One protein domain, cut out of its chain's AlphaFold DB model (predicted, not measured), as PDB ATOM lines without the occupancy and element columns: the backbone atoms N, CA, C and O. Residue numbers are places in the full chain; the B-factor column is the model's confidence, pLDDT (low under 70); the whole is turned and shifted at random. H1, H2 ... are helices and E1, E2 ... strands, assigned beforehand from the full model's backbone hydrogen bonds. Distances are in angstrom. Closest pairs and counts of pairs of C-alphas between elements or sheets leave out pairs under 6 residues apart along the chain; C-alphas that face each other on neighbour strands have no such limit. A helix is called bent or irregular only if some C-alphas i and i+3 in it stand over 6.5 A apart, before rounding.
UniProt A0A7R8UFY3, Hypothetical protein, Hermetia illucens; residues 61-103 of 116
ATOM      1  N   THR A  61     -26.093  28.673  47.152       50.72
ATOM      2  CA  THR A  61     -25.753  29.752  46.209       50.72
ATOM      3  C   THR A  61     -24.250  30.026  46.163       50.72
ATOM      4  O   THR A  61     -23.716  30.392  45.121       50.72
ATOM      5  N   LEU A  62     -23.540  29.812  47.274       47.16
ATOM      6  CA  LEU A  62     -22.101  30.061  47.352       47.16
ATOM      7  C   LEU A  62     -21.324  29.018  46.531       47.16
ATOM      8  O   LEU A  62     -20.363  29.368  45.851       47.16
ATOM      9  N   GLU A  63     -21.821  27.778  46.490       51.03
ATOM     10  CA  GLU A  63     -21.305  26.685  45.650       51.03
ATOM     11  C   GLU A  63     -21.378  27.015  44.148       51.03
ATOM     12  O   GLU A  63     -20.537  26.565  43.379       51.03
ATOM     13  N   HIS A  64     -22.391  27.775  43.716       50.34
ATOM     14  CA  HIS A  64     -22.576  28.157  42.312       50.34
ATOM     15  C   HIS A  64     -21.796  29.423  41.951       50.34
ATOM     16  O   HIS A  64     -21.266  29.526  40.847       50.34
ATOM     17  N   VAL A  65     -21.665  30.354  42.896       51.44
ATOM     18  CA  VAL A  65     -20.927  31.602  42.684       51.44
ATOM     19  C   VAL A  65     -19.415  31.351  42.684       51.44
ATOM     20  O   VAL A  65     -18.729  31.872  41.813       51.44
ATOM     21  N   VAL A  66     -18.872  30.510  43.575       54.69
ATOM     22  CA  VAL A  66     -17.415  30.258  43.696       54.69
ATOM     23  C   VAL A  66     -16.744  29.756  42.398       54.69
ATOM     24  O   VAL A  66     -15.696  30.298  42.025       54.69
ATOM     25  N   PRO A  67     -17.303  28.779  41.661       52.41
ATOM     26  CA  PRO A  67     -16.772  28.363  40.365       52.41
ATOM     27  C   PRO A  67     -16.809  29.482  39.325       52.41
ATOM     28  O   PRO A  67     -15.937  29.545  38.464       52.41
ATOM     29  N   GLU A  68     -17.801  30.370  39.401       50.38
ATOM     30  CA  GLU A  68     -18.010  31.447  38.437       50.38
ATOM     31  C   GLU A  68     -17.016  32.603  38.642       50.38
ATOM     32  O   GLU A  68     -16.397  33.050  37.678       50.38
ATOM     33  N   ILE A  69     -16.724  32.993  39.890       48.28
ATOM     34  CA  ILE A  69     -15.655  33.970  40.207       48.28
ATOM     35  C   ILE A  69     -14.247  33.417  39.957       48.28
ATOM     36  O   ILE A  69     -13.345  34.174  39.596       48.28
ATOM     37  N   SER A  70     -14.042  32.105  40.100       48.75
ATOM     38  CA  SER A  70     -12.745  31.469  39.816       48.75
ATOM     39  C   SER A  70     -12.386  31.510  38.327       48.75
ATOM     40  O   SER A  70     -11.210  31.538  37.980       48.75
ATOM     41  N   ARG A  71     -13.391  31.555  37.440       53.94
ATOM     42  CA  ARG A  71     -13.209  31.639  35.979       53.94
ATOM     43  C   ARG A  71     -12.835  33.036  35.486       53.94
ATOM     44  O   ARG A  71     -12.390  33.166  34.351       53.94
ATOM     45  N   LEU A  72     -13.030  34.066  36.309       55.00
ATOM     46  CA  LEU A  72     -12.792  35.467  35.948       55.00
ATOM     47  C   LEU A  72     -11.424  35.983  36.407       55.00
ATOM     48  O   LEU A  72     -11.060  37.116  36.095       55.00
ATOM     49  N   ARG A  73     -10.666  35.178  37.158       61.91
ATOM     50  CA  ARG A  73      -9.358  35.573  37.675       61.91
ATOM     51  C   ARG A  73      -8.249  34.987  36.811       61.91
ATOM     52  O   ARG A  73      -8.097  33.772  36.732       61.91
ATOM     53  N   GLU A  74      -7.451  35.865  36.210       66.25
ATOM     54  CA  GLU A  74      -6.204  35.470  35.554       66.25
ATOM     55  C   GLU A  74      -5.296  34.750  36.573       66.25
ATOM     56  O   GLU A  74      -5.150  35.234  37.706       66.25
ATOM     57  N   PRO A  75      -4.705  33.593  36.220       73.75
ATOM     58  CA  PRO A  75      -3.778  32.901  37.102       73.75
ATOM     59  C   PRO A  75      -2.627  33.830  37.482       73.75
ATOM     60  O   PRO A  75      -1.995  34.431  36.619       73.75
ATOM     61  N   SER A  76      -2.315  33.940  38.774       77.88
ATOM     62  CA  SER A  76      -1.266  34.851  39.257       77.88
ATOM     63  C   SER A  76       0.130  34.529  38.719       77.88
ATOM     64  O   SER A  76       1.013  35.383  38.759       77.88
ATOM     65  N   GLU A  77       0.333  33.306  38.223       83.81
ATOM     66  CA  GLU A  77       1.583  32.876  37.597       83.81
ATOM     67  C   GLU A  77       1.741  33.367  36.155       83.81
ATOM     68  O   GLU A  77       2.833  33.255  35.603       83.81
ATOM     69  N   ILE A  78       0.674  33.877  35.537       86.50
ATOM     70  CA  ILE A  78       0.611  34.201  34.115       86.50
ATOM     71  C   ILE A  78       0.504  35.720  33.919       86.50
ATOM     72  O   ILE A  78      -0.041  36.439  34.757       86.50
ATOM     73  N   ASP A  79       1.115  36.212  32.843       87.19
ATOM     74  CA  ASP A  79       1.084  37.594  32.364       87.19
ATOM     75  C   ASP A  79       0.557  37.638  30.929       87.19
ATOM     76  O   ASP A  79       1.159  37.036  30.033       87.19
ATOM     77  N   ILE A  80      -0.522  38.377  30.689       86.00
ATOM     78  CA  ILE A  80      -0.998  38.678  29.336       86.00
ATOM     79  C   ILE A  80      -0.366  39.987  28.850       86.00
ATOM     80  O   ILE A  80      -0.496  41.040  29.474       86.00
ATOM     81  N   ARG A  81       0.310  39.922  27.703       87.88
ATOM     82  CA  ARG A  81       0.915  41.064  27.004       87.88
ATOM     83  C   ARG A  81       0.344  41.174  25.596       87.88
ATOM     84  O   ARG A  81      -0.303  40.251  25.112       87.88
ATOM     85  N   GLU A  82       0.638  42.279  24.912       84.25
ATOM     86  CA  GLU A  82       0.146  42.552  23.550       84.25
ATOM     87  C   GLU A  82       0.443  41.427  22.543       84.25
ATOM     88  O   GLU A  82      -0.299  41.245  21.584       84.25
ATOM     89  N   ASN A  83       1.511  40.656  22.763       86.06
ATOM     90  CA  ASN A  83       1.971  39.597  21.866       86.06
ATOM     91  C   ASN A  83       1.764  38.170  22.402       86.06
ATOM     92  O   ASN A  83       2.247  37.228  21.774       86.06
ATOM     93  N   GLY A  84       1.084  37.985  23.538       85.69
ATOM     94  CA  GLY A  84       0.758  36.649  24.033       85.69
ATOM     95  C   GLY A  84       0.792  36.483  25.548       85.69
ATOM     96  O   GLY A  84       0.718  37.441  26.316       85.69
ATOM     97  N   VAL A  85       0.886  35.218  25.959       88.06
ATOM     98  CA  VAL A  85       0.769  34.766  27.348       88.06
ATOM     99  C   VAL A  85       2.128  34.279  27.843       88.06
ATOM    100  O   VAL A  85       2.740  33.406  27.228       88.06
ATOM    101  N   PHE A  86       2.594  34.825  28.962       88.44
ATOM    102  CA  PHE A  86       3.922  34.556  29.513       88.44
ATOM    103  C   PHE A  86       3.842  34.079  30.956       88.44
ATOM    104  O   PHE A  86       2.962  34.475  31.711       88.44
ATOM    105  N   ALA A  87       4.808  33.262  31.363       90.00
ATOM    106  CA  ALA A  87       4.951  32.867  32.754       90.00
ATOM    107  C   ALA A  87       5.704  33.955  33.542       90.00
ATOM    108  O   ALA A  87       6.819  34.337  33.183       90.00
ATOM    109  N   LYS A  88       5.109  34.438  34.636       89.81
ATOM    110  CA  LYS A  88       5.751  35.306  35.640       89.81
ATOM    111  C   LYS A  88       6.719  34.516  36.522       89.81
ATOM    112  O   LYS A  88       7.685  35.077  37.032       89.81
ATOM    113  N   VAL A  89       6.443  33.227  36.714       90.00
ATOM    114  CA  VAL A  89       7.191  32.306  37.581       90.00
ATOM    115  C   VAL A  89       7.363  30.944  36.898       90.00
ATOM    116  O   VAL A  89       6.605  30.638  35.980       90.00
ATOM    117  N   PRO A  90       8.329  30.103  37.316       91.88
ATOM    118  CA  PRO A  90       8.441  28.739  36.805       91.88
ATOM    119  C   PRO A  90       7.153  27.935  37.031       91.88
ATOM    120  O   PRO A  90       6.640  27.887  38.148       91.88
ATOM    121  N   ILE A  91       6.651  27.288  35.977       90.44
ATOM    122  CA  ILE A  91       5.437  26.462  36.007       90.44
ATOM    123  C   ILE A  91       5.845  24.986  35.966       90.44
ATOM    124  O   ILE A  91       6.673  24.583  35.147       90.44
ATOM    125  N   HIS A  92       5.269  24.172  36.851       94.06
ATOM    126  CA  HIS A  92       5.492  22.727  36.861       94.06
ATOM    127  C   HIS A  92       4.837  22.044  35.650       94.06
ATOM    128  O   HIS A  92       3.774  22.447  35.188       94.06
ATOM    129  N   SER A  93       5.446  20.959  35.163       87.44
ATOM    130  CA  SER A  93       5.006  20.246  33.955       87.44
ATOM    131  C   SER A  93       3.598  19.643  34.035       87.44
ATOM    132  O   SER A  93       3.011  19.346  33.003       87.44
ATOM    133  N   GLU A  94       3.056  19.451  35.239       92.12
ATOM    134  CA  GLU A  94       1.721  18.874  35.469       92.12
ATOM    135  C   GLU A  94       0.653  19.931  35.791       92.12
ATOM    136  O   GLU A  94      -0.495  19.594  36.098       92.12
ATOM    137  N   THR A  95       1.004  21.219  35.726       86.31
ATOM    138  CA  THR A  95       0.046  22.302  35.952       86.31
ATOM    139  C   THR A  95      -0.981  22.332  34.822       86.31
ATOM    140  O   THR A  95      -0.636  22.448  33.646       86.31
ATOM    141  N   ARG A  96      -2.265  22.241  35.180       86.06
ATOM    142  CA  ARG A  96      -3.386  22.264  34.233       86.06
ATOM    143  C   ARG A  96      -4.164  23.565  34.372       86.06
ATOM    144  O   ARG A  96      -4.687  23.853  35.445       86.06
ATOM    145  N   TYR A  97      -4.267  24.304  33.272       84.50
ATOM    146  CA  TYR A  97      -5.114  25.489  33.150       84.50
ATOM    147  C   TYR A  97      -6.421  25.145  32.426       84.50
ATOM    148  O   TYR A  97      -6.467  24.233  31.600       84.50
ATOM    149  N   GLY A  98      -7.484  25.887  32.735       81.25
ATOM    150  CA  GLY A  98      -8.828  25.645  32.207       81.25
ATOM    151  C   GLY A  98      -9.707  24.808  33.149       81.25
ATOM    152  O   GLY A  98      -9.322  24.551  34.292       81.25
ATOM    153  N   PRO A  99     -10.908  24.392  32.714       72.62
ATOM    154  CA  PRO A  99     -11.445  24.463  31.351       72.62
ATOM    155  C   PRO A  99     -11.765  25.894  30.899       72.62
ATOM    156  O   PRO A  99     -12.285  26.694  31.673       72.62
ATOM    157  N   PHE A 100     -11.467  26.212  29.637       69.38
ATOM    158  CA  PHE A 100     -11.806  27.511  29.057       69.38
ATOM    159  C   PHE A 100     -13.274  27.530  28.632       69.38
ATOM    160  O   PHE A 100     -13.737  26.642  27.916       69.38
ATOM    161  N   SER A 101     -14.005  28.558  29.061       67.56
ATOM    162  CA  SER A 101     -15.368  28.807  28.597       67.56
ATOM    163  C   SER A 101     -15.324  29.305  27.153       67.56
ATOM    164  O   SER A 101     -15.265  30.508  26.908       67.56
ATOM    165  N   VAL A 102     -15.324  28.384  26.193       70.00
ATOM    166  CA  VAL A 102     -15.401  28.704  24.764       70.00
ATOM    167  C   VAL A 102     -16.820  28.494  24.250       70.00
ATOM    168  O   VAL A 102     -17.511  27.551  24.636       70.00
ATOM    169  N   LYS A 103     -17.270  29.377  23.357       69.56
ATOM    170  CA  LYS A 103     -18.484  29.136  22.582       69.56
ATOM    171  C   LYS A 103     -18.111  28.250  21.398       69.56
ATOM    172  O   LYS A 103     -17.508  28.727  20.441       69.56
TER     173      LYS A 103
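What this domain is: This is residues 61 to 103 of the 116 residues of the protein "Hypothetical protein" of Hermetia illucens (UniProt A0A7R8UFY3). A small two-strand hairpin, E1 and E2, sits at one end of a loose, open arrangement, and a single helix, H1, sticks out free at the other end, joined to the hairpin by a link. After the hairpin a long tail without named elements, residues 88 to 103, runs away from the strands and then folds back toward the helix's end of the domain, without packing on H1. The printed part has 43 residues with one named helix and two named strands, in the order H1, E1, E2; the sheet's order is E1 - E2, antiparallel. The class is mixed, helices and strands, with only 18 residues, under half, in named elements. The whole is loose, with a radius of gyration of the C-alphas of 12.8 A, and the C-alphas span 36 by 24 by 18 A.

How they stand to each other: The strands E1, residues 78 to 81, and E2, residues 84 to 87, are antiparallel neighbours and form a hairpin, with 149 degrees between their N-to-C directions. Of the C-alphas that face each other, those of Ile 78 and Ala 87 are 4.7 A apart, and those of Arg 81 and Gly 84 are 5.3 A apart. Backbone N 79 and O 86, at 2.8 A, and N 84 and O 81, at 3.1 A, are within hydrogen-bond range. The helix H1, residues 61 to 70, stands free and is apart from E2, with no C-alpha of the one within 8 A of the other. In H1, 4 of 6 O i to N i+4 pairs are within hydrogen-bond range.

Where its parts are: E1 begins at C-alpha 78, at (0.611, 34.201, 34.115), and measures 9.9 A from first to last C-alpha. E2 measures 10.4 A and ends at C-alpha 87, at (4.951, 32.867, 32.754). H1 begins at C-alpha 61, at (-25.753, 29.752, 46.209), and measures 14.6 A. H1 is neither bent nor irregular, but only just: C-alphas 64 and 67 are 6.1 A apart.

The domain as a whole: The two C-alphas farthest apart are those of Thr 61 and Asn 83, at 38.2 A, while those of Thr 61 and Lys 103 are 24.7 A apart. Without H1 the body has 33 residues and spans 30 by 26 by 15 A. The printed part has no cut. The link from E1 to E2 is tight, with 2 residues, the link from H1 to E1 is short, with 7, and no link is long. The mean pLDDT of the printed part is 73.7, and that of H1 is 51; residues 61 to 74, 100 to 101 and 103 are under 70.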